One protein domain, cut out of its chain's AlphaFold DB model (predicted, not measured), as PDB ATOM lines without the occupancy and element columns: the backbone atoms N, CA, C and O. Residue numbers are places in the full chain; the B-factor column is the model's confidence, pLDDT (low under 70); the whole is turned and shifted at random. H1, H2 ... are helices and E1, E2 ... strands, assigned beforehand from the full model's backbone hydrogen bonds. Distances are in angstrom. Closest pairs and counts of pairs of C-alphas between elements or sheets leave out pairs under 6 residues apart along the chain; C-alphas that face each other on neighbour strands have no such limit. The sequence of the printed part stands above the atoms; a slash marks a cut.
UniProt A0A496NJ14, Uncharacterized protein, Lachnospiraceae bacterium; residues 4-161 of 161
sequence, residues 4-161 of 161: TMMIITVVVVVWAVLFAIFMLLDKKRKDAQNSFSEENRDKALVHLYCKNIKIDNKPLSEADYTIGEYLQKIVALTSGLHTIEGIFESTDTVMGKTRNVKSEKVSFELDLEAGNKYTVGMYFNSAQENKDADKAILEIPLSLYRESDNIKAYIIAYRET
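Overview. This is residues 4 to 161 of the 161 residues of an uncharacterized protein of Lachnospiraceae bacterium (UniProt A0A496NJ14). A twisted sheet of six strands and a smaller, twisted sheet of three lie partly face to face in a compact head, and the long helix H1 extends from this head as an arm. The last part of H1, residues 28 to 39, packs over the side of the six-stranded sheet that holds E3 and E4, while residues 4 to 24 and the hairpin tip, residues 93 to 98, stick out. The printed part has 158 residues with two named helices and nine named strands, in the order H1 E1 E2 E3 E4 E5 E6 E7 H2 E8 E9, and its class is mixed, helices and strands. The large sheet runs E3 E4 E1 E7 E9 E8 and is mixed; the small one runs E2 E5 E6, antiparallel. The whole is loose, with a radius of gyration of the C-alphas of 18.8 A and spans of 60 by 45 by 30 A.

Along the chain. The large sheet holds E3, residues 65 to 67, E4, 73 to 77, E1, 44 to 48, E7, 117 to 123 and 18.2 A long, E9, 154 to 160 and 17.7 A long, and E8, 136 to 141. The small sheet holds E2, residues 50 to 55, E5, 80 to 94 and 38.9 A long, and E6, 97 to 112 and 37.3 A long. H1, residues 4 to 39, runs 52.6 A from C-alpha 4 at (114.785, 70.680, 118.889) to C-alpha 39 at (111.414, 123.125, 118.881). H2 is residues 127 to 130. E9 ends at C-alpha 160, (94.244, 117.501, 120.534).

Arrangement. E1 and E7 are parallel, with N 47 and O 118 2.7 A apart, within hydrogen-bond range. E7 and E9 are antiparallel, with N 123 and O 154 at 2.8 A. E7, H2 and E8 form a split strand-helix-strand unit, two strands running the same way with E9 between them, and its crossover is right-handed. H1 is on the sheet at a height of 9.6 A and runs along the strands, at 5 degrees to E4 on the local plane; the two form two layers, a helix on one face of a sheet. H2 only grazes the sheet. E5 and E6 are a hairpin, with N 84 and O 108 at 2.8 A; E5 bends by 65 degrees at residue 83 and E6 by 80 degrees at residue 109. The closest C-alphas of E5 and E7, Ser 90 and Met 122, are 5.9 A apart. In H1 every O i to N i+4 pair is within hydrogen-bond range; H2 is too short for one.

Size, cuts and confidence. The C-alphas farthest apart, of Thr 4 and Gly 80, are 62.9 A apart. The printed part has no cut. The link E8 to E9, 12 residues, is long. Residue 94, residues 143 to 151 and residue 161 have pLDDT under 70.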
ATOM      1  N   THR A   4     115.934  69.786 118.687       91.44
ATOM      2  CA  THR A   4     114.785  70.680 118.889       91.44
ATOM      3  C   THR A   4     115.098  71.815 119.865       91.44
ATOM      4  O   THR A   4     114.842  72.970 119.545       91.44
ATOM      5  N   MET A   5     115.707  71.516 121.020       89.56
ATOM      6  CA  MET A   5     116.133  72.542 121.984       89.56
ATOM      7  C   MET A   5     117.147  73.514 121.366       89.56
ATOM      8  O   MET A   5     117.028  74.715 121.568       89.56
ATOM      9  N   MET A   6     118.100  73.019 120.569       91.81
ATOM     10  CA  MET A   6     119.097  73.860 119.889       91.81
ATOM     11  C   MET A   6     118.451  74.837 118.895       91.81
ATOM     12  O   MET A   6     118.782  76.020 118.898       91.81
ATOM     13  N   ILE A   7     117.496  74.361 118.087       93.44
ATOM     14  CA  ILE A   7     116.745  75.203 117.141       93.44
ATOM     15  C   ILE A   7     115.951  76.276 117.894       93.44
ATOM     16  O   ILE A   7     116.027  77.448 117.534       93.44
ATOM     17  N   ILE A   8     115.237  75.899 118.961       94.00
ATOM     18  CA  ILE A   8     114.463  76.845 119.778       94.00
ATOM     19  C   ILE A   8     115.377  77.934 120.348       94.00
ATOM     20  O   ILE A   8     115.054  79.114 120.244       94.00
ATOM     21  N   THR A   9     116.540  77.569 120.892       94.56
ATOM     22  CA  THR A   9     117.490  78.545 121.441       94.56
ATOM     23  C   THR A   9     117.975  79.537 120.388       94.56
ATOM     24  O   THR A   9     117.980  80.735 120.656       94.56
ATOM     25  N   VAL A  10     118.322  79.077 119.182       95.69
ATOM     26  CA  VAL A  10     118.736  79.979 118.092       95.69
ATOM     27  C   VAL A  10     117.605  80.936 117.710       95.69
ATOM     28  O   VAL A  10     117.841  82.137 117.589       95.69
ATOM     29  N   VAL A  11     116.373  80.435 117.576       96.56
ATOM     30  CA  VAL A  11     115.204  81.264 117.240       96.56
ATOM     31  C   VAL A  11     114.951  82.328 118.310       96.56
ATOM     32  O   VAL A  11     114.737  83.490 117.967       96.56
ATOM     33  N   VAL A  12     115.031  81.967 119.594       96.81
ATOM     34  CA  VAL A  12     114.845  82.912 120.708       96.81
ATOM     35  C   VAL A  12     115.923  83.996 120.706       96.81
ATOM     36  O   VAL A  12     115.600  85.166 120.898       96.81
ATOM     37  N   VAL A  13     117.185  83.639 120.446       97.12
ATOM     38  CA  VAL A  13     118.284  84.617 120.374       97.12
ATOM     39  C   VAL A  13     118.079  85.587 119.210       97.12
ATOM     40  O   VAL A  13     118.168  86.798 119.408       97.12
ATOM     41  N   VAL A  14     117.754  85.087 118.013       97.00
ATOM     42  CA  VAL A  14     117.485  85.943 116.842       97.00
ATOM     43  C   VAL A  14     116.293  86.865 117.105       97.00
ATOM     44  O   VAL A  14     116.371  88.063 116.834       97.00
ATOM     45  N   TRP A  15     115.211  86.333 117.679       97.12
ATOM     46  CA  TRP A  15     114.035  87.124 118.039       97.12
ATOM     47  C   TRP A  15     114.368  88.221 119.058       97.12
ATOM     48  O   TRP A  15     113.971  89.366 118.858       97.12
ATOM     49  N   ALA A  16     115.147  87.912 120.099       96.75
ATOM     50  CA  ALA A  16     115.547  88.885 121.115       96.75
ATOM     51  C   ALA A  16     116.403  90.024 120.534       96.75
ATOM     52  O   ALA A  16     116.206  91.186 120.895       96.75
ATOM     53  N   VAL A  17     117.317  89.717 119.605       96.94
ATOM     54  CA  VAL A  17     118.129  90.734 118.914       96.94
ATOM     55  C   VAL A  17     117.248  91.649 118.062       96.94
ATOM     56  O   VAL A  17     117.371  92.869 118.152       96.94
ATOM     57  N   LEU A  18     116.328  91.082 117.273       96.31
ATOM     58  CA  LEU A  18     115.384  91.874 116.478       96.31
ATOM     59  C   LEU A  18     114.505  92.752 117.373       96.31
ATOM     60  O   LEU A  18     114.353  93.941 117.103       96.31
ATOM     61  N   PHE A  19     113.982  92.189 118.461       94.94
ATOM     62  CA  PHE A  19     113.160  92.912 119.427       94.94
ATOM     63  C   PHE A  19     113.908  94.109 120.032       94.94
ATOM     64  O   PHE A  19     113.368  95.213 120.076       94.94
ATOM     65  N   ALA A  20     115.172  93.927 120.424       95.44
ATOM     66  CA  ALA A  20     115.999  95.015 120.938       95.44
ATOM     67  C   ALA A  20     116.202  96.137 119.901       95.44
ATOM     68  O   ALA A  20     116.135  97.314 120.254       95.44
ATOM     69  N   ILE A  21     116.399  95.794 118.622       94.94
ATOM     70  CA  ILE A  21     116.514  96.783 117.538       94.94
ATOM     71  C   ILE A  21     115.212  97.580 117.389       94.94
ATOM     72  O   ILE A  21     115.266  98.807 117.317       94.94
ATOM     73  N   PHE A  22     114.051  96.915 117.381       91.25
ATOM     74  CA  PHE A  22     112.755  97.599 117.302       91.25
ATOM     75  C   PHE A  22     112.553  98.574 118.469       91.25
ATOM     76  O   PHE A  22     112.276  99.748 118.232       91.25
ATOM     77  N   MET A  23     112.826  98.139 119.703       91.62
ATOM     78  CA  MET A  23     112.736  98.994 120.895       91.62
ATOM     79  C   MET A  23     113.613 100.253 120.799       91.62
ATOM     80  O   MET A  23     113.204 101.336 121.219       91.62
ATOM     81  N   LEU A  24     114.821 100.134 120.235       92.94
ATOM     82  CA  LEU A  24     115.715 101.278 120.029       92.94
ATOM     83  C   LEU A  24     115.177 102.254 118.975       92.94
ATOM     84  O   LEU A  24     115.290 103.469 119.154       92.94
ATOM     85  N   LEU A  25     114.594 101.744 117.887       91.06
ATOM     86  CA  LEU A  25     113.984 102.575 116.846       91.06
ATOM     87  C   LEU A  25     112.766 103.337 117.373       91.06
ATOM     88  O   LEU A  25     112.637 104.530 117.096       91.06
ATOM     89  N   ASP A  26     111.912 102.677 118.153       89.06
ATOM     90  CA  ASP A  26     110.713 103.295 118.723       89.06
ATOM     91  C   ASP A  26     111.083 104.368 119.748       89.06
ATOM     92  O   ASP A  26     110.579 105.491 119.677       89.06
ATOM     93  N   LYS A  27     112.070 104.089 120.615       92.00
ATOM     94  CA  LYS A  27     112.634 105.106 121.513       92.00
ATOM     95  C   LYS A  27     113.162 106.314 120.735       92.00
ATOM     96  O   LYS A  27     112.828 107.445 121.070       92.00
ATOM     97  N   LYS A  28     113.936 106.085 119.669       92.69
ATOM     98  CA  LYS A  28     114.482 107.168 118.836       92.69
ATOM     99  C   LYS A  28     113.379 108.032 118.213       92.69
ATOM    100  O   LYS A  28     113.533 109.247 118.164       92.69
ATOM    101  N   ARG A  29     112.285 107.428 117.735       92.69
ATOM    102  CA  ARG A  29     111.131 108.167 117.185       92.69
ATOM    103  C   ARG A  29     110.420 108.983 118.253       92.69
ATOM    104  O   ARG A  29     110.087 110.134 118.004       92.69
ATOM    105  N   LYS A  30     110.230 108.409 119.441       94.31
ATOM    106  CA  LYS A  30     109.621 109.104 120.576       94.31
ATOM    107  C   LYS A  30     110.445 110.316 121.009       94.31
ATOM    108  O   LYS A  30     109.893 111.400 121.167       94.31
ATOM    109  N   ASP A  31     111.759 110.146 121.132       94.88
ATOM    110  CA  ASP A  31     112.676 111.235 121.471       94.88
ATOM    111  C   ASP A  31     112.647 112.324 120.380       94.88
ATOM    112  O   ASP A  31     112.478 113.499 120.693       94.88
ATOM    113  N   ALA A  32     112.691 111.940 119.097       94.62
ATOM    114  CA  ALA A  32     112.596 112.878 117.976       94.62
ATOM    115  C   ALA A  32     111.255 113.630 117.928       94.62
ATOM    116  O   ALA A  32     111.237 114.822 117.642       94.62
ATOM    117  N   GLN A  33     110.136 112.961 118.216       95.12
ATOM    118  CA  GLN A  33     108.817 113.589 118.304       95.12
ATOM    119  C   GLN A  33     108.752 114.615 119.442       95.12
ATOM    120  O   GLN A  33     108.186 115.696 119.256       95.12
ATOM    121  N   ASN A  34     109.328 114.296 120.604       95.44
ATOM    122  CA  ASN A  34     109.369 115.210 121.744       95.44
ATOM    123  C   ASN A  34     110.218 116.445 121.428       95.44
ATOM    124  O   ASN A  34     109.710 117.559 121.538       95.44
ATOM    125  N   SER A  35     111.452 116.256 120.945       96.44
ATOM    126  CA  SER A  35     112.327 117.369 120.549       96.44
ATOM    127  C   SER A  35     111.689 118.229 119.460       96.44
ATOM    128  O   SER A  35     111.627 119.443 119.604       96.44
ATOM    129  N   PHE A  36     111.108 117.610 118.429       97.00
ATOM    130  CA  PHE A  36     110.409 118.334 117.366       97.00
ATOM    131  C   PHE A  36     109.233 119.166 117.897       97.00
ATOM    132  O   PHE A  36     109.026 120.292 117.449       97.00
ATOM    133  N   SER A  37     108.471 118.625 118.856       95.00
ATOM    134  CA  SER A  37     107.348 119.337 119.477       95.00
ATOM    135  C   SER A  37     107.811 120.523 120.325       95.00
ATOM    136  O   SER A  37     107.136 121.549 120.354       95.00
ATOM    137  N   GLU A  38     108.942 120.394 121.021       95.81
ATOM    138  CA  GLU A  38     109.534 121.475 121.815       95.81
ATOM    139  C   GLU A  38     110.104 122.587 120.926       95.81
ATOM    140  O   GLU A  38     109.857 123.768 121.183       95.81
ATOM    141  N   GLU A  39     110.817 122.209 119.861       97.06
ATOM    142  CA  GLU A  39     111.414 123.125 118.881       97.06
ATOM    143  C   GLU A  39     110.360 123.924 118.104       97.06
ATOM    144  O   GLU A  39     110.606 125.075 117.757       97.06
ATOM    145  N   ASN A  40     109.178 123.340 117.877       96.81
ATOM    146  CA  ASN A  40     108.091 123.928 117.088       96.81
ATOM    147  C   ASN A  40     106.853 124.289 117.928       96.81
ATOM    148  O   ASN A  40     105.728 124.293 117.427       96.81
ATOM    149  N   ARG A  41     107.036 124.588 119.219       94.00
ATOM    150  CA  ARG A  41     105.941 124.922 120.153       94.00
ATOM    151  C   ARG A  41     105.123 126.164 119.768       94.00
ATOM    152  O   ARG A  41     104.025 126.357 120.279       94.00
ATOM    153  N   ASP A  42     105.683 127.032 118.932       96.00
ATOM    154  CA  ASP A  42     105.077 128.261 118.410       96.00
ATOM    155  C   ASP A  42     104.332 128.046 117.082       96.00
ATOM    156  O   ASP A  42     103.750 128.983 116.536       96.00
ATOM    157  N   LYS A  43     104.326 126.815 116.566       97.19
ATOM    158  CA  LYS A  43     103.634 126.405 115.342       97.19
ATOM    159  C   LYS A  43     102.450 125.497 115.666       97.19
ATOM    160  O   LYS A  43     102.266 125.055 116.800       97.19
ATOM    161  N   ALA A  44     101.617 125.238 114.668       97.69
ATOM    162  CA  ALA A  44     100.622 124.180 114.709       97.69
ATOM    163  C   ALA A  44     101.287 122.851 114.333       97.69
ATOM    164  O   ALA A  44     101.946 122.759 113.295       97.69
ATOM    165  N   LEU A  45     101.111 121.815 115.153       97.94
ATOM    166  CA  LEU A  45     101.641 120.480 114.855       97.94
ATOM    167  C   LEU A  45     100.526 119.597 114.308       97.94
ATOM    168  O   LEU A  45      99.533 119.365 114.989       97.94
ATOM    169  N   VAL A  46     100.692 119.082 113.093       97.94
ATOM    170  CA  VAL A  46      99.685 118.241 112.436       97.94
ATOM    171  C   VAL A  46     100.207 116.818 112.292       97.94
ATOM    172  O   VAL A  46     101.169 116.561 111.573       97.94
ATOM    173  N   HIS A  47      99.565 115.884 112.984       97.25
ATOM    174  CA  HIS A  47      99.834 114.454 112.951       97.25
ATOM    175  C   HIS A  47      99.041 113.816 111.806       97.25
ATOM    176  O   HIS A  47      97.821 113.678 111.869       97.25
ATOM    177  N   LEU A  48      99.743 113.414 110.749       96.81
ATOM    178  CA  LEU A  48      99.158 112.880 109.524       96.81
ATOM    179  C   LEU A  48      99.321 111.359 109.436       96.81
ATOM    180  O   LEU A  48     100.441 110.836 109.346       96.81
ATOM    181  N   TYR A  49      98.191 110.653 109.370       94.12
ATOM    182  CA  TYR A  49      98.114 109.209 109.117       94.12
ATOM    183  C   TYR A  49      97.823 108.912 107.635       94.12
ATOM    184  O   TYR A  49      96.841 108.262 107.277       94.12
ATOM    185  N   CYS A  50      98.684 109.411 106.745       92.50
ATOM    186  CA  CYS A  50      98.547 109.220 105.301       92.50
ATOM    187  C   CYS A  50      99.897 109.062 104.575       92.50
ATOM    188  O   CYS A  50     100.986 109.135 105.161       92.50
ATOM    189  N   LYS A  51      99.813 108.759 103.275       94.06
ATOM    190  CA  LYS A  51     100.928 108.628 102.326       94.06
ATOM    191  C   LYS A  51     100.759 109.601 101.163       94.06
ATOM    192  O   LYS A  51      99.681 110.149 100.959       94.06
ATOM    193  N   ASN A  52     101.824 109.773 100.377       95.12
ATOM    194  CA  ASN A  52     101.868 110.678  99.220       95.12
ATOM    195  C   ASN A  52     101.444 112.109  99.588       95.12
ATOM    196  O   ASN A  52     100.651 112.726  98.882       95.12
ATOM    197  N   ILE A  53     101.963 112.585 100.723       97.00
ATOM    198  CA  ILE A  53     101.550 113.835 101.354       97.00
ATOM    199  C   ILE A  53     102.059 115.033 100.553       97.00
ATOM    200  O   ILE A  53     103.251 115.098 100.221       97.00
ATOM    201  N   LYS A  54     101.169 115.999 100.320       98.00
ATOM    202  CA  LYS A  54     101.542 117.368  99.968       98.00
ATOM    203  C   LYS A  54     100.911 118.361 100.929       98.00
ATOM    204  O   LYS A  54      99.767 118.176 101.335       98.00
ATOM    205  N   ILE A  55     101.658 119.414 101.225       97.88
ATOM    206  CA  ILE A  55     101.204 120.564 101.997       97.88
ATOM    207  C   ILE A  55     101.370 121.794 101.113       97.88
ATOM    208  O   ILE A  55     102.445 121.994 100.549       97.88
ATOM    209  N   ASP A  56     100.306 122.571 100.933       97.56
ATOM    210  CA  ASP A  56     100.300 123.777 100.092       97.56
ATOM    211  C   ASP A  56     100.886 123.526  98.690       97.56
ATOM    212  O   ASP A  56     101.721 124.272  98.178       97.56
ATOM    213  N   ASN A  57     100.462 122.415  98.075       96.06
ATOM    214  CA  ASN A  57     100.927 121.904  96.776       96.06
ATOM    215  C   ASN A  57     102.404 121.473  96.700       96.06
ATOM    216  O   ASN A  57     102.850 121.036  95.634       96.06
ATOM    217  N   LYS A  58     103.145 121.509  97.809       97.31
ATOM    218  CA  LYS A  58     104.544 121.070  97.894       97.31
ATOM    219  C   LYS A  58     104.654 119.672  98.498       97.31
ATOM    220  O   LYS A  58     103.845 119.310  99.352       97.31
ATOM    221  N   PRO A  59     105.625 118.851  98.071       97.12
ATOM    222  CA  PRO A  59     105.844 117.537  98.668       97.12
ATOM    223  C   PRO A  59     106.259 117.657 100.141       97.12
ATOM    224  O   PRO A  59     106.946 118.599 100.526       97.12
ATOM    225  N   LEU A  60     105.920 116.649 100.951       96.06
ATOM    226  CA  LEU A  60     106.285 116.601 102.377       96.06
ATOM    227  C   LEU A  60     107.789 116.798 102.646       96.06
ATOM    228  O   LEU A  60     108.151 117.330 103.685       96.06
ATOM    229  N   SER A  61     108.667 116.399 101.720       94.31
ATOM    230  CA  SER A  61     110.120 116.580 101.850       94.31
ATOM    231  C   SER A  61     110.569 118.042 101.935       94.31
ATOM    232  O   SER A  61     111.696 118.290 102.347       94.31
ATOM    233  N   GLU A  62     109.727 118.985 101.509       96.12
ATOM    234  CA  GLU A  62     109.979 120.427 101.616       96.12
ATOM    235  C   GLU A  62     109.363 121.048 102.879       96.12
ATOM    236  O   GLU A  62     109.607 122.220 103.163       96.12
ATOM    237  N   ALA A  63     108.560 120.289 103.627       94.69
ATOM    238  CA  ALA A  63     107.987 120.735 104.887       94.69
ATOM    239  C   ALA A  63     108.926 120.421 106.059       94.69
ATOM    240  O   ALA A  63     109.751 119.510 105.999       94.69
ATOM    241  N   ASP A  64     108.756 121.156 107.152       95.88
ATOM    242  CA  ASP A  64     109.388 120.845 108.429       95.88
ATOM    243  C   ASP A  64     108.590 119.718 109.102       95.88
ATOM    244  O   ASP A  64     107.445 119.926 109.519       95.88
ATOM    245  N   TYR A  65     109.132 118.496 109.114       97.44
ATOM    246  CA  TYR A  65     108.418 117.325 109.620       97.44
ATOM    247  C   TYR A  65     109.322 116.302 110.311       97.44
ATOM    248  O   TYR A  65     110.514 116.177 110.028       97.44
ATOM    249  N   THR A  66     108.704 115.487 111.162       97.06
ATOM    250  CA  THR A  66     109.311 114.292 111.755       97.06
ATOM    251  C   THR A  66     108.401 113.069 111.606       97.06
ATOM    252  O   THR A  66     107.229 113.169 111.230       97.06
ATOM    253  N   ILE A  67     108.946 111.886 111.889       95.25
ATOM    254  CA  ILE A  67     108.189 110.631 111.951       95.25
ATOM    255  C   ILE A  67     107.994 110.277 113.424       95.25
ATOM    256  O   ILE A  67     108.969 110.018 114.131       95.25
ATOM    257  N   GLY A  68     106.737 110.253 113.863       91.00
ATOM    258  CA  GLY A  68     106.365 109.947 115.241       91.00
ATOM    259  C   GLY A  68     106.415 108.458 115.587       91.00
ATOM    260  O   GLY A  68     106.715 107.602 114.748       91.00
ATOM    261  N   GLU A  69     106.101 108.158 116.849       88.88
ATOM    262  CA  GLU A  69     106.132 106.805 117.433       88.88
ATOM    263  C   GLU A  69     105.327 105.774 116.617       88.88
ATOM    264  O   GLU A  69     105.823 104.687 116.325       88.88
ATOM    265  N   TYR A  70     104.138 106.150 116.143       87.00
ATOM    266  CA  TYR A  70     103.213 105.304 115.380       87.00
ATOM    267  C   TYR A  70     103.345 105.473 113.859       87.00
ATOM    268  O   TYR A  70     102.401 105.209 113.114       87.00
ATOM    269  N   LEU A  71     104.513 105.914 113.375       89.44
ATOM    270  CA  LEU A  71     104.794 106.178 111.954       89.44
ATOM    271  C   LEU A  71     103.932 107.286 111.318       89.44
ATOM    272  O   LEU A  71     103.933 107.439 110.082       89.44
ATOM    273  N   GLN A  72     103.228 108.067 112.137       93.56
ATOM    274  CA  GLN A  72     102.554 109.289 111.723       93.56
ATOM    275  C   GLN A  72     103.581 110.349 111.319       93.56
ATOM    276  O   GLN A  72     104.700 110.379 111.836       93.56
ATOM    277  N   LYS A  73     103.218 111.202 110.362       96.69
ATOM    278  CA  LYS A  73     104.087 112.284 109.887       96.69
ATOM    279  C   LYS A  73     103.632 113.521 110.631       96.69
ATOM    280  O   LYS A  73     102.480 113.910 110.490       96.69
ATOM    281  N   ILE A  74     104.496 114.067 111.471       97.38
ATOM    282  CA  ILE A  74     104.192 115.236 112.290       97.38
ATOM    283  C   ILE A  74     104.791 116.430 111.573       97.38
ATOM    284  O   ILE A  74     106.011 116.496 111.450       97.38
ATOM    285  N   VAL A  75     103.946 117.318 111.062       97.94
ATOM    286  CA  VAL A  75     104.361 118.500 110.300       97.94
ATOM    287  C   VAL A  75     104.158 119.740 111.154       97.94
ATOM    288  O   VAL A  75     103.116 119.870 111.794       97.94
ATOM    289  N   ALA A  76     105.134 120.644 111.157       98.00
ATOM    290  CA  ALA A  76     105.023 121.933 111.824       98.00
ATOM    291  C   ALA A  76     104.619 123.017 110.816       98.00
ATOM    292  O   ALA A  76     105.361 123.318 109.879       98.00
ATOM    293  N   LEU A  77     103.444 123.609 111.019       97.94
ATOM    294  CA  LEU A  77     102.847 124.605 110.131       97.94
ATOM    295  C   LEU A  77     102.624 125.925 110.863       97.94
ATOM    296  O   LEU A  77     102.382 125.963 112.069       97.94
ATOM    297  N   THR A  78     102.728 127.031 110.137       97.31
ATOM    298  CA  THR A  78     102.354 128.342 110.670       97.31
ATOM    299  C   THR A  78     100.854 128.402 110.950       97.31
ATOM    300  O   THR A  78     100.091 127.555 110.500       97.31
ATOM    301  N   SER A  79     100.416 129.406 111.709       97.38
ATOM    302  CA  SER A  79      98.982 129.631 111.868       97.38
ATOM    303  C   SER A  79      98.362 130.131 110.559       97.38
ATOM    304  O   SER A  79      98.967 130.957 109.871       97.38
ATOM    305  N   GLY A  80      97.158 129.656 110.249       97.62
ATOM    306  CA  GLY A  80      96.376 130.035 109.080       97.62
ATOM    307  C   GLY A  80      95.863 128.833 108.291       97.62
ATOM    308  O   GLY A  80      95.947 127.684 108.729       97.62
ATOM    309  N   LEU A  81      95.333 129.126 107.105       98.12
ATOM    310  CA  LEU A  81      94.748 128.144 106.203       98.12
ATOM    311  C   LEU A  81      95.834 127.415 105.403       98.12
ATOM    312  O   LEU A  81      96.593 128.046 104.668       98.12
ATOM    313  N   HIS A  82      95.860 126.090 105.509       98.31
ATOM    314  CA  HIS A  82      96.783 125.217 104.788       98.31
ATOM    315  C   HIS A  82      96.027 124.148 104.000       98.31
ATOM    316  O   HIS A  82      95.044 123.584 104.482       98.31
ATOM    317  N   THR A  83      96.504 123.825 102.798       98.12
ATOM    318  CA  THR A  83      95.972 122.708 102.003       98.12
ATOM    319  C   THR A  83      96.740 121.431 102.321       98.12
ATOM    320  O   THR A  83      97.961 121.389 102.166       98.12
ATOM    321  N   ILE A  84      96.031 120.367 102.692       97.88
ATOM    322  CA  ILE A  84      96.595 119.035 102.922       97.88
ATOM    323  C   ILE A  84      96.063 118.069 101.869       97.88
ATOM    324  O   ILE A  84      94.857 117.899 101.711       97.88
ATOM    325  N   GLU A  85      96.979 117.389 101.183       97.38
ATOM    326  CA  GLU A  85      96.678 116.326 100.225       97.38
ATOM    327  C   GLU A  85      97.330 115.014 100.672       97.38
ATOM    328  O   GLU A  85      98.502 115.000 101.056       97.38
ATOM    329  N   GLY A  86      96.611 113.893 100.580       95.88
ATOM    330  CA  GLY A  86      97.177 112.582 100.891       95.88
ATOM    331  C   GLY A  86      96.260 111.394 100.599       95.88
ATOM    332  O   GLY A  86      95.068 111.535 100.338       95.88
ATOM    333  N   ILE A  87      96.849 110.199 100.646       93.94
ATOM    334  CA  ILE A  87      96.150 108.908 100.626       93.94
ATOM    335  C   ILE A  87      96.116 108.390 102.060       93.94
ATOM    336  O   ILE A  87      97.158 108.019 102.609       93.94
ATOM    337  N   PHE A  88      94.939 108.391 102.672       92.50
ATOM    338  CA  PHE A  88      94.747 107.945 104.045       92.50
ATOM    339  C   PHE A  88      94.607 106.430 104.081       92.50
ATOM    340  O   PHE A  88      94.040 105.826 103.170       92.50
ATOM    341  N   GLU A  89      95.152 105.811 105.122       87.81
ATOM    342  CA  GLU A  89      95.122 104.362 105.301       87.81
ATOM    343  C   GLU A  89      94.668 104.038 106.728       87.81
ATOM    344  O   GLU A  89      95.105 104.677 107.684       87.81
ATOM    345  N   SER A  90      93.800 103.038 106.869       87.62
ATOM    346  CA  SER A  90      93.359 102.506 108.160       87.62
ATOM    347  C   SER A  90      93.077 101.006 108.043       87.62
ATOM    348  O   SER A  90      93.112 100.433 106.949       87.62
ATOM    349  N   THR A  91      92.823 100.343 109.166       85.19
ATOM    350  CA  THR A  91      92.491  98.917 109.216       85.19
ATOM    351  C   THR A  91      91.111  98.714 109.814       85.19
ATOM    352  O   THR A  91      90.791  99.232 110.879       85.19
ATOM    353  N   ASP A  92      90.295  97.929 109.120       78.88
ATOM    354  CA  ASP A  92      88.945  97.576 109.546       78.88
ATOM    355  C   ASP A  92      88.879  96.077 109.840       78.88
ATOM    356  O   ASP A  92      89.537  95.275 109.168       78.88
ATOM    357  N   THR A  93      88.079  95.686 110.828       77.88
ATOM    358  CA  THR A  93      87.844  94.277 111.157       77.88
ATOM    359  C   THR A  93      86.381  93.947 110.925       77.88
ATOM    360  O   THR A  93      85.517  94.254 111.740       77.88
ATOM    361  N   VAL A  94      86.109  93.258 109.817       69.69
ATOM    362  CA  VAL A  94      84.753  92.865 109.425       69.69
ATOM    363  C   VAL A  94      84.653  91.350 109.467       69.69
ATOM    364  O   VAL A  94      85.441  90.649 108.831       69.69
ATOM    365  N   MET A  95      83.689  90.830 110.233       73.56
ATOM    366  CA  MET A  95      83.452  89.387 110.390       73.56
ATOM    367  C   MET A  95      84.726  88.592 110.747       73.56
ATOM    368  O   MET A  95      84.983  87.519 110.204       73.56
ATOM    369  N   GLY A  96      85.560  89.145 111.636       77.38
ATOM    370  CA  GLY A  96      86.794  88.502 112.104       77.38
ATOM    371  C   GLY A  96      87.961  88.522 111.111       77.38
ATOM    372  O   GLY A  96      88.987  87.902 111.378       77.38
ATOM    373  N   LYS A  97      87.838  89.228 109.978       76.75
ATOM    374  CA  LYS A  97      88.929  89.432 109.018       76.75
ATOM    375  C   LYS A  97      89.378  90.887 109.030       76.75
ATOM    376  O   LYS A  97      88.570  91.792 108.834       76.75
ATOM    377  N   THR A  98      90.677  91.095 109.214       81.25
ATOM    378  CA  THR A  98      91.296  92.414 109.076       81.25
ATOM    379  C   THR A  98      91.504  92.732 107.601       81.25
ATOM    380  O   THR A  98      92.124  91.953 106.873       81.25
ATOM    381  N   ARG A  99      91.004  93.888 107.160       77.75
ATOM    382  CA  ARG A  99      91.243  94.442 105.824       77.75
ATOM    383  C   ARG A  99      91.907  95.808 105.935       77.75
ATOM    384  O   ARG A  99      91.558  96.610 106.798       77.75
ATOM    385  N   ASN A 100      92.848  96.074 105.037       81.62
ATOM    386  CA  ASN A 100      93.407  97.410 104.867       81.62
ATOM    387  C   ASN A 100      92.429  98.241 104.038       81.62
ATOM    388  O   ASN A 100      92.026  97.813 102.956       81.62
ATOM    389  N   VAL A 101      92.083  99.424 104.527       83.44
ATOM    390  CA  VAL A 101      91.239 100.393 103.830       83.44
ATOM    391  C   VAL A 101      92.106 101.584 103.456       83.44
ATOM    392  O   VAL A 101      92.922 102.048 104.253       83.44
ATOM    393  N   LYS A 102      91.959 102.051 102.220       87.50
ATOM    394  CA  LYS A 102      92.670 103.217 101.702       87.50
ATOM    395  C   LYS A 102      91.675 104.159 101.057       87.50
ATOM    396  O   LYS A 102      90.734 103.694 100.416       87.50
ATOM    397  N   SER A 103      91.885 105.457 101.215       87.56
ATOM    398  CA  SER A 103      91.133 106.453 100.457       87.56
ATOM    399  C   SER A 103      91.706 106.580  99.044       87.56
ATOM    400  O   SER A 103      92.855 106.212  98.784       87.56
ATOM    401  N   GLU A 104      90.947 107.194  98.141       87.69
ATOM    402  CA  GLU A 104      91.577 107.902  97.029       87.69
ATOM    403  C   GLU A 104      92.451 109.047  97.564       87.69
ATOM    404  O   GLU A 104      92.484 109.342  98.762       87.69
ATOM    405  N   LYS A 105      93.193 109.704  96.678       91.50
ATOM    406  CA  LYS A 105      93.884 110.930  97.059       91.50
ATOM    407  C   LYS A 105      92.839 111.996  97.397       91.50
ATOM    408  O   LYS A 105      92.079 112.402  96.523       91.50
ATOM    409  N   VAL A 106      92.834 112.451  98.644       92.00
ATOM    410  CA  VAL A 106      91.941 113.513  99.114       92.00
ATOM    411  C   VAL A 106      92.758 114.779  99.328       92.00
ATOM    412  O   VAL A 106      93.892 114.698  99.796       92.00
ATOM    413  N   SER A 107      92.180 115.922  98.964       95.38
ATOM    414  CA  SER A 107      92.717 117.259  99.213       95.38
ATOM    415  C   SER A 107      91.663 118.089  99.940       95.38
ATOM    416  O   SER A 107      90.492 118.051  99.557       95.38
ATOM    417  N   PHE A 108      92.062 118.781 101.000       96.00
ATOM    418  CA  PHE A 108      91.189 119.631 101.809       96.00
ATOM    419  C   PHE A 108      91.996 120.732 102.496       96.00
ATOM    420  O   PHE A 108      93.220 120.652 102.601       96.00
ATOM    421  N   GLU A 109      91.301 121.753 102.979       97.81
ATOM    422  CA  GLU A 109      91.900 122.861 103.714       97.81
ATOM    423  C   GLU A 109      91.674 122.693 105.220       97.81
ATOM    424  O   GLU A 109      90.635 122.192 105.655       97.81
ATOM    425  N   LEU A 110      92.658 123.110 106.016       97.25
ATOM    426  CA  LEU A 110      92.570 123.198 107.471       97.25
ATOM    427  C   LEU A 110      93.035 124.574 107.928       97.25
ATOM    428  O   LEU A 110      94.120 125.013 107.550       97.25
ATOM    429  N   ASP A 111      92.226 125.224 108.761       97.38
ATOM    430  CA  ASP A 111      92.616 126.442 109.465       97.38
ATOM    431  C   ASP A 111      93.267 126.068 110.800       97.38
ATOM    432  O   ASP A 111      92.672 125.372 111.632       97.38
ATOM    433  N   LEU A 112      94.526 126.461 110.965       97.50
ATOM    434  CA  LEU A 112      95.382 126.014 112.051       97.50
ATOM    435  C   LEU A 112      95.773 127.181 112.953       97.50
ATOM    436  O   LEU A 112      96.276 128.215 112.520       97.50
ATOM    437  N   GLU A 113      95.621 126.975 114.253       96.75
ATOM    438  CA  GLU A 113      96.118 127.887 115.280       96.75
ATOM    439  C   GLU A 113      97.464 127.405 115.830       96.75
ATOM    440  O   GLU A 113      97.596 126.244 116.235       96.75
ATOM    441  N   ALA A 114      98.440 128.314 115.895       95.81
ATOM    442  CA  ALA A 114      99.734 128.083 116.536       95.81
ATOM    443  C   ALA A 114      99.591 127.613 117.996       95.81
ATOM    444  O   ALA A 114      98.663 128.011 118.699       95.81
ATOM    445  N   GLY A 115     100.520 126.773 118.458       94.62
ATOM    446  CA  GLY A 115     100.520 126.227 119.818       94.62
ATOM    447  C   GLY A 115      99.543 125.068 120.043       94.62
ATOM    448  O   GLY A 115      99.548 124.475 121.120       94.62
ATOM    449  N   ASN A 116      98.739 124.708 119.038       96.06
ATOM    450  CA  ASN A 116      97.843 123.558 119.089       96.06
ATOM    451  C   ASN A 116      98.414 122.362 118.322       96.06
ATOM    452  O   ASN A 116      99.221 122.501 117.395       96.06
ATOM    453  N   LYS A 117      97.933 121.175 118.686       96.69
ATOM    454  CA  LYS A 117      98.206 119.932 117.969       96.69
ATOM    455  C   LYS A 117      96.927 119.423 117.329       96.69
ATOM    456  O   LYS A 117      95.840 119.579 117.882       96.69
ATOM    457  N   TYR A 118      97.069 118.808 116.168       97.44
ATOM    458  CA  TYR A 118      95.964 118.285 115.388       97.44
ATOM    459  C   TYR A 118      96.293 116.873 114.939       97.44
ATOM    460  O   TYR A 118      97.404 116.618 114.488       97.44
ATOM    461  N   THR A 119      95.325 115.970 114.996       96.56
ATOM    462  CA  THR A 119      95.439 114.638 114.401       96.56
ATOM    463  C   THR A 119      94.495 114.531 113.220       96.56
ATOM    464  O   THR A 119      93.307 114.806 113.355       96.56
ATOM    465  N   VAL A 120      95.020 114.093 112.075       96.94
ATOM    466  CA  VAL A 120      94.245 113.857 110.858       96.94
ATOM    467  C   VAL A 120      94.409 112.412 110.413       96.94
ATOM    468  O   VAL A 120      95.515 111.947 110.109       96.94
ATOM    469  N   GLY A 121      93.292 111.694 110.358       94.88
ATOM    470  CA  GLY A 121      93.275 110.264 110.075       94.88
ATOM    471  C   GLY A 121      91.973 109.793 109.443       94.88
ATOM    472  O   GLY A 121      91.023 110.558 109.289       94.88
ATOM    473  N   MET A 122      91.952 108.513 109.067       92.62
ATOM    474  CA  MET A 122      90.756 107.830 108.582       92.62
ATOM    475  C   MET A 122      90.078 107.058 109.718       92.62
ATOM    476  O   MET A 122      90.706 106.219 110.365       92.62
ATOM    477  N   TYR A 123      88.779 107.289 109.886       91.25
ATOM    478  CA  TYR A 123      87.930 106.697 110.920       91.25
ATOM    479  C   TYR A 123      86.705 106.031 110.290       91.25
ATOM    480  O   TYR A 123      86.209 106.495 109.271       91.25
ATOM    481  N   PHE A 124      86.192 104.956 110.891       87.88
ATOM    482  CA  PHE A 124      84.994 104.244 110.397       87.88
ATOM    483  C   PHE A 124      83.677 104.757 110.997       87.88
ATOM    484  O   PHE A 124      82.594 104.372 110.568       87.88
ATOM    485  N   ASN A 125      83.784 105.665 111.961       88.50
ATOM    486  CA  ASN A 125      82.676 106.349 112.609       88.50
ATOM    487  C   ASN A 125      82.890 107.856 112.463       88.50
ATOM    488  O   ASN A 125      84.038 108.314 112.476       88.50
ATOM    489  N   SER A 126      81.796 108.603 112.376       89.94
ATOM    490  CA  SER A 126      81.812 110.068 112.466       89.94
ATOM    491  C   SER A 126      82.314 110.535 113.837       89.94
ATOM    492  O   SER A 126      82.284 109.790 114.824       89.94
ATOM    493  N   ALA A 127      82.735 111.793 113.936       91.31
ATOM    494  CA  ALA A 127      83.129 112.420 115.193       91.31
ATOM    495  C   ALA A 127      81.991 112.396 116.225       91.31
ATOM    496  O   ALA A 127      82.226 112.170 117.413       91.31
ATOM    497  N   GLN A 128      80.744 112.537 115.762       89.00
ATOM    498  CA  GLN A 128      79.556 112.432 116.607       89.00
ATOM    499  C   GLN A 128      79.388 111.028 117.197       89.00
ATOM    500  O   GLN A 128      79.126 110.883 118.390       89.00
ATOM    501  N   GLU A 129      79.561 109.988 116.380       87.94
ATOM    502  CA  GLU A 129      79.500 108.594 116.833       87.94
ATOM    503  C   GLU A 129      80.657 108.255 117.788       87.94
ATOM    504  O   GLU A 129      80.460 107.500 118.743       87.94
ATOM    505  N   ASN A 130      81.830 108.869 117.589       86.25
ATOM    506  CA  ASN A 130      82.979 108.743 118.491       86.25
ATOM    507  C   ASN A 130      82.844 109.561 119.788       86.25
ATOM    508  O   ASN A 130      83.633 109.356 120.704       86.25
ATOM    509  N   LYS A 131      81.828 110.432 119.906       87.88
ATOM    510  CA  LYS A 131      81.652 111.384 121.022       87.88
ATOM    511  C   LYS A 131      82.812 112.381 121.169       87.88
ATOM    512  O   LYS A 131      83.073 112.845 122.274       87.88
ATOM    513  N   ASP A 132      83.454 112.720 120.054       90.62
ATOM    514  CA  ASP A 132      84.557 113.689 119.958       90.62
ATOM    515  C   ASP A 132      84.205 114.839 118.989       90.62
ATOM    516  O   ASP A 132      85.077 115.486 118.408       90.62
ATOM    517  N   ALA A 133      82.909 115.093 118.766       85.62
ATOM    518  CA  ALA A 133      82.426 116.125 117.844       85.62
ATOM    519  C   ALA A 133      82.887 117.542 118.218       85.62
ATOM    520  O   ALA A 133      83.089 118.372 117.342       85.62
ATOM    521  N   ASP A 134      83.082 117.807 119.508       89.44
ATOM    522  CA  ASP A 134      83.612 119.064 120.039       89.44
ATOM    523  C   ASP A 134      85.095 119.284 119.703       89.44
ATOM    524  O   ASP A 134      85.561 120.422 119.675       89.44
ATOM    525  N   LYS A 135      85.832 118.204 119.419       92.62
ATOM    526  CA  LYS A 135      87.249 118.248 119.034       92.62
ATOM    527  C   LYS A 135      87.445 118.251 117.523       92.62
ATOM    528  O   LYS A 135      88.532 118.592 117.055       92.62
ATOM    529  N   ALA A 136      86.445 117.817 116.759       94.88
ATOM    530  CA  ALA A 136      86.532 117.731 115.311       94.88
ATOM    531  C   ALA A 136      86.445 119.127 114.685       94.88
ATOM    532  O   ALA A 136      85.449 119.828 114.831       94.88
ATOM    533  N   ILE A 137      87.487 119.510 113.951       95.19
ATOM    534  CA  ILE A 137      87.533 120.774 113.200       95.19
ATOM    535  C   ILE A 137      87.234 120.576 111.709       95.19
ATOM    536  O   ILE A 137      86.996 121.538 110.987       95.19
ATOM    537  N   LEU A 138      87.250 119.323 111.246       95.44
ATOM    538  CA  LEU A 138      86.909 118.924 109.885       95.44
ATOM    539  C   LEU A 138      86.468 117.460 109.887       95.44
ATOM    540  O   LEU A 138      87.128 116.620 110.495       95.44
ATOM    541  N   GLU A 139      85.411 117.146 109.143       94.25
ATOM    542  CA  GLU A 139      84.971 115.778 108.868       94.25
ATOM    543  C   GLU A 139      84.568 115.657 107.393       94.25
ATOM    544  O   GLU A 139      83.745 116.424 106.896       94.25
ATOM    545  N   ILE A 140      85.151 114.686 106.689       91.25
ATOM    546  CA  ILE A 140      84.894 114.426 105.270       91.25
ATOM    547  C   ILE A 140      84.480 112.961 105.101       91.25
ATOM    548  O   ILE A 140      85.327 112.076 105.256       91.25
ATOM    549  N   PRO A 141      83.220 112.661 104.740       88.81
ATOM    550  CA  PRO A 141      82.786 111.293 104.487       88.81
ATOM    551  C   PRO A 141      83.388 110.746 103.183       88.81
ATOM    552  O   PRO A 141      83.163 111.268 102.094       88.81
ATOM    553  N   LEU A 142      84.082 109.612 103.275       81.44
ATOM    554  CA  LEU A 142      84.657 108.863 102.152       81.44
ATOM    555  C   LEU A 142      83.626 108.012 101.391       81.44
ATOM    556  O   LEU A 142      83.967 107.389 100.389       81.44
ATOM    557  N   SER A 143      82.360 108.015 101.829       65.56
ATOM    558  CA  SER A 143      81.214 107.358 101.165       65.56
ATOM    559  C   SER A 143      81.010 107.719  99.685       65.56
ATOM    560  O   SER A 143      80.259 107.060  98.973       65.56
ATOM    561  N   LEU A 144      81.708 108.749  99.209       55.50
ATOM    562  CA  LEU A 144      81.646 109.284  97.855       55.50
ATOM    563  C   LEU A 144      82.484 108.489  96.824       55.50
ATOM    564  O   LEU A 144      82.424 108.808  95.637       55.50
ATOM    565  N   TYR A 145      83.231 107.452  97.237       54.91
ATOM    566  CA  TYR A 145      84.158 106.689  96.382       54.91
ATOM    567  C   TYR A 145      83.679 105.244  96.117       54.91
ATOM    568  O   TYR A 145      83.365 104.494  97.036       54.91
ATOM    569  N   ARG A 146      83.588 104.866  94.832       49.16
ATOM    570  CA  ARG A 146      82.600 103.918  94.260       49.16
ATOM    571  C   ARG A 146      82.795 102.400  94.468       49.16
ATOM    572  O   ARG A 146      81.955 101.654  93.975       49.16
ATOM    573  N   GLU A 147      83.815 101.905  95.174       51.38
ATOM    574  CA  GLU A 147      84.141 100.455  95.175       51.38
ATOM    575  C   GLU A 147      84.133  99.752  96.556       51.38
ATOM    576  O   GLU A 147      85.084  99.053  96.906       51.38
ATOM    577  N   SER A 148      83.077  99.871  97.377       45.09
ATOM    578  CA  SER A 148      82.955  99.030  98.591       45.09
ATOM    579  C   SER A 148      81.510  98.760  99.032       45.09
ATOM    580  O   SER A 148      80.686  99.665  99.089       45.09
ATOM    581  N   ASP A 149      81.236  97.521  99.453       48.81
ATOM    582  CA  ASP A 149      79.952  97.057 100.013       48.81
ATOM    583  C   ASP A 149      79.673  97.532 101.461       48.81
ATOM    584  O   ASP A 149      78.728  97.075 102.097       48.81
ATOM    585  N   ASN A 150      80.476  98.450 102.015       53.69
ATOM    586  CA  ASN A 150      80.060  99.351 103.101       53.69
ATOM    587  C   ASN A 150      81.059 100.510 103.235       53.69
ATOM    588  O   ASN A 150      82.195 100.324 103.681       53.69
ATOM    589  N   ILE A 151      80.616 101.703 102.830       61.34
ATOM    590  CA  ILE A 151      81.427 102.912 102.622       61.34
ATOM    591  C   ILE A 151      81.163 103.951 103.726       61.34
ATOM    592  O   ILE A 151      80.858 105.105 103.448       61.34
ATOM    593  N   LYS A 152      81.225 103.561 105.002       73.19
ATOM    594  CA  LYS A 152      81.188 104.519 106.122       73.19
ATOM    595  C   LYS A 152      82.596 104.687 106.676       73.19
ATOM    596  O   LYS A 152      82.982 104.025 107.626       73.19
ATOM    597  N   ALA A 153      83.389 105.516 106.013       85.31
ATOM    598  CA  ALA A 153      84.655 105.992 106.546       85.31
ATOM    599  C   ALA A 153      84.718 107.507 106.378       85.31
ATOM    600  O   ALA A 153      84.040 108.062 105.516       85.31
ATOM    601  N   TYR A 154      85.526 108.159 107.195       91.31
ATOM    602  CA  TYR A 154      85.636 109.602 107.285       91.31
ATOM    603  C   TYR A 154      87.108 109.965 107.405       91.31
ATOM    604  O   TYR A 154      87.842 109.303 108.138       91.31
ATOM    605  N   ILE A 155      87.544 111.012 106.713       93.75
ATOM    606  CA  ILE A 155      88.758 111.726 107.108       93.75
ATOM    607  C   ILE A 155      88.326 112.749 108.144       93.75
ATOM    608  O   ILE A 155      87.458 113.572 107.859       93.75
ATOM    609  N   ILE A 156      88.904 112.677 109.338       96.00
ATOM    610  CA  ILE A 156      88.576 113.593 110.429       96.00
ATOM    611  C   ILE A 156      89.862 114.247 110.909       96.00
ATOM    612  O   ILE A 156      90.867 113.558 111.109       96.00
ATOM    613  N   ALA A 157      89.814 115.567 111.075       97.31
ATOM    614  CA  ALA A 157      90.836 116.326 111.774       97.31
ATOM    615  C   ALA A 157      90.318 116.697 113.165       97.31
ATOM    616  O   ALA A 157      89.320 117.410 113.292       97.31
ATOM    617  N   TYR A 158      91.006 116.229 114.200       97.12
ATOM    618  CA  TYR A 158      90.738 116.574 115.591       97.12
ATOM    619  C   TYR A 158      91.790 117.549 116.104       97.12
ATOM    620  O   TYR A 158      92.975 117.357 115.835       97.12
ATOM    621  N   ARG A 159      91.380 118.544 116.892       96.12
ATOM    622  CA  ARG A 159      92.283 119.295 117.771       96.12
ATOM    623  C   ARG A 159      92.566 118.438 119.011       96.12
ATOM    624  O   ARG A 159      91.636 117.965 119.662       96.12
ATOM    625  N   GLU A 160      93.838 118.200 119.313       91.06
ATOM    626  CA  GLU A 160      94.244 117.501 120.534       91.06
ATOM    627  C   GLU A 160      94.148 118.464 121.728       91.06
ATOM    628  O   GLU A 160      94.527 119.632 121.619       91.06
ATOM    629  N   THR A 161      93.620 117.967 122.847       68.81
ATOM    630  CA  THR A 161      93.546 118.669 124.142       68.81
ATOM    631  C   THR A 161      94.770 118.411 124.998       68.81
ATOM    632  O   THR A 161      95.174 117.225 125.058       68.81
TER     633      THR A 161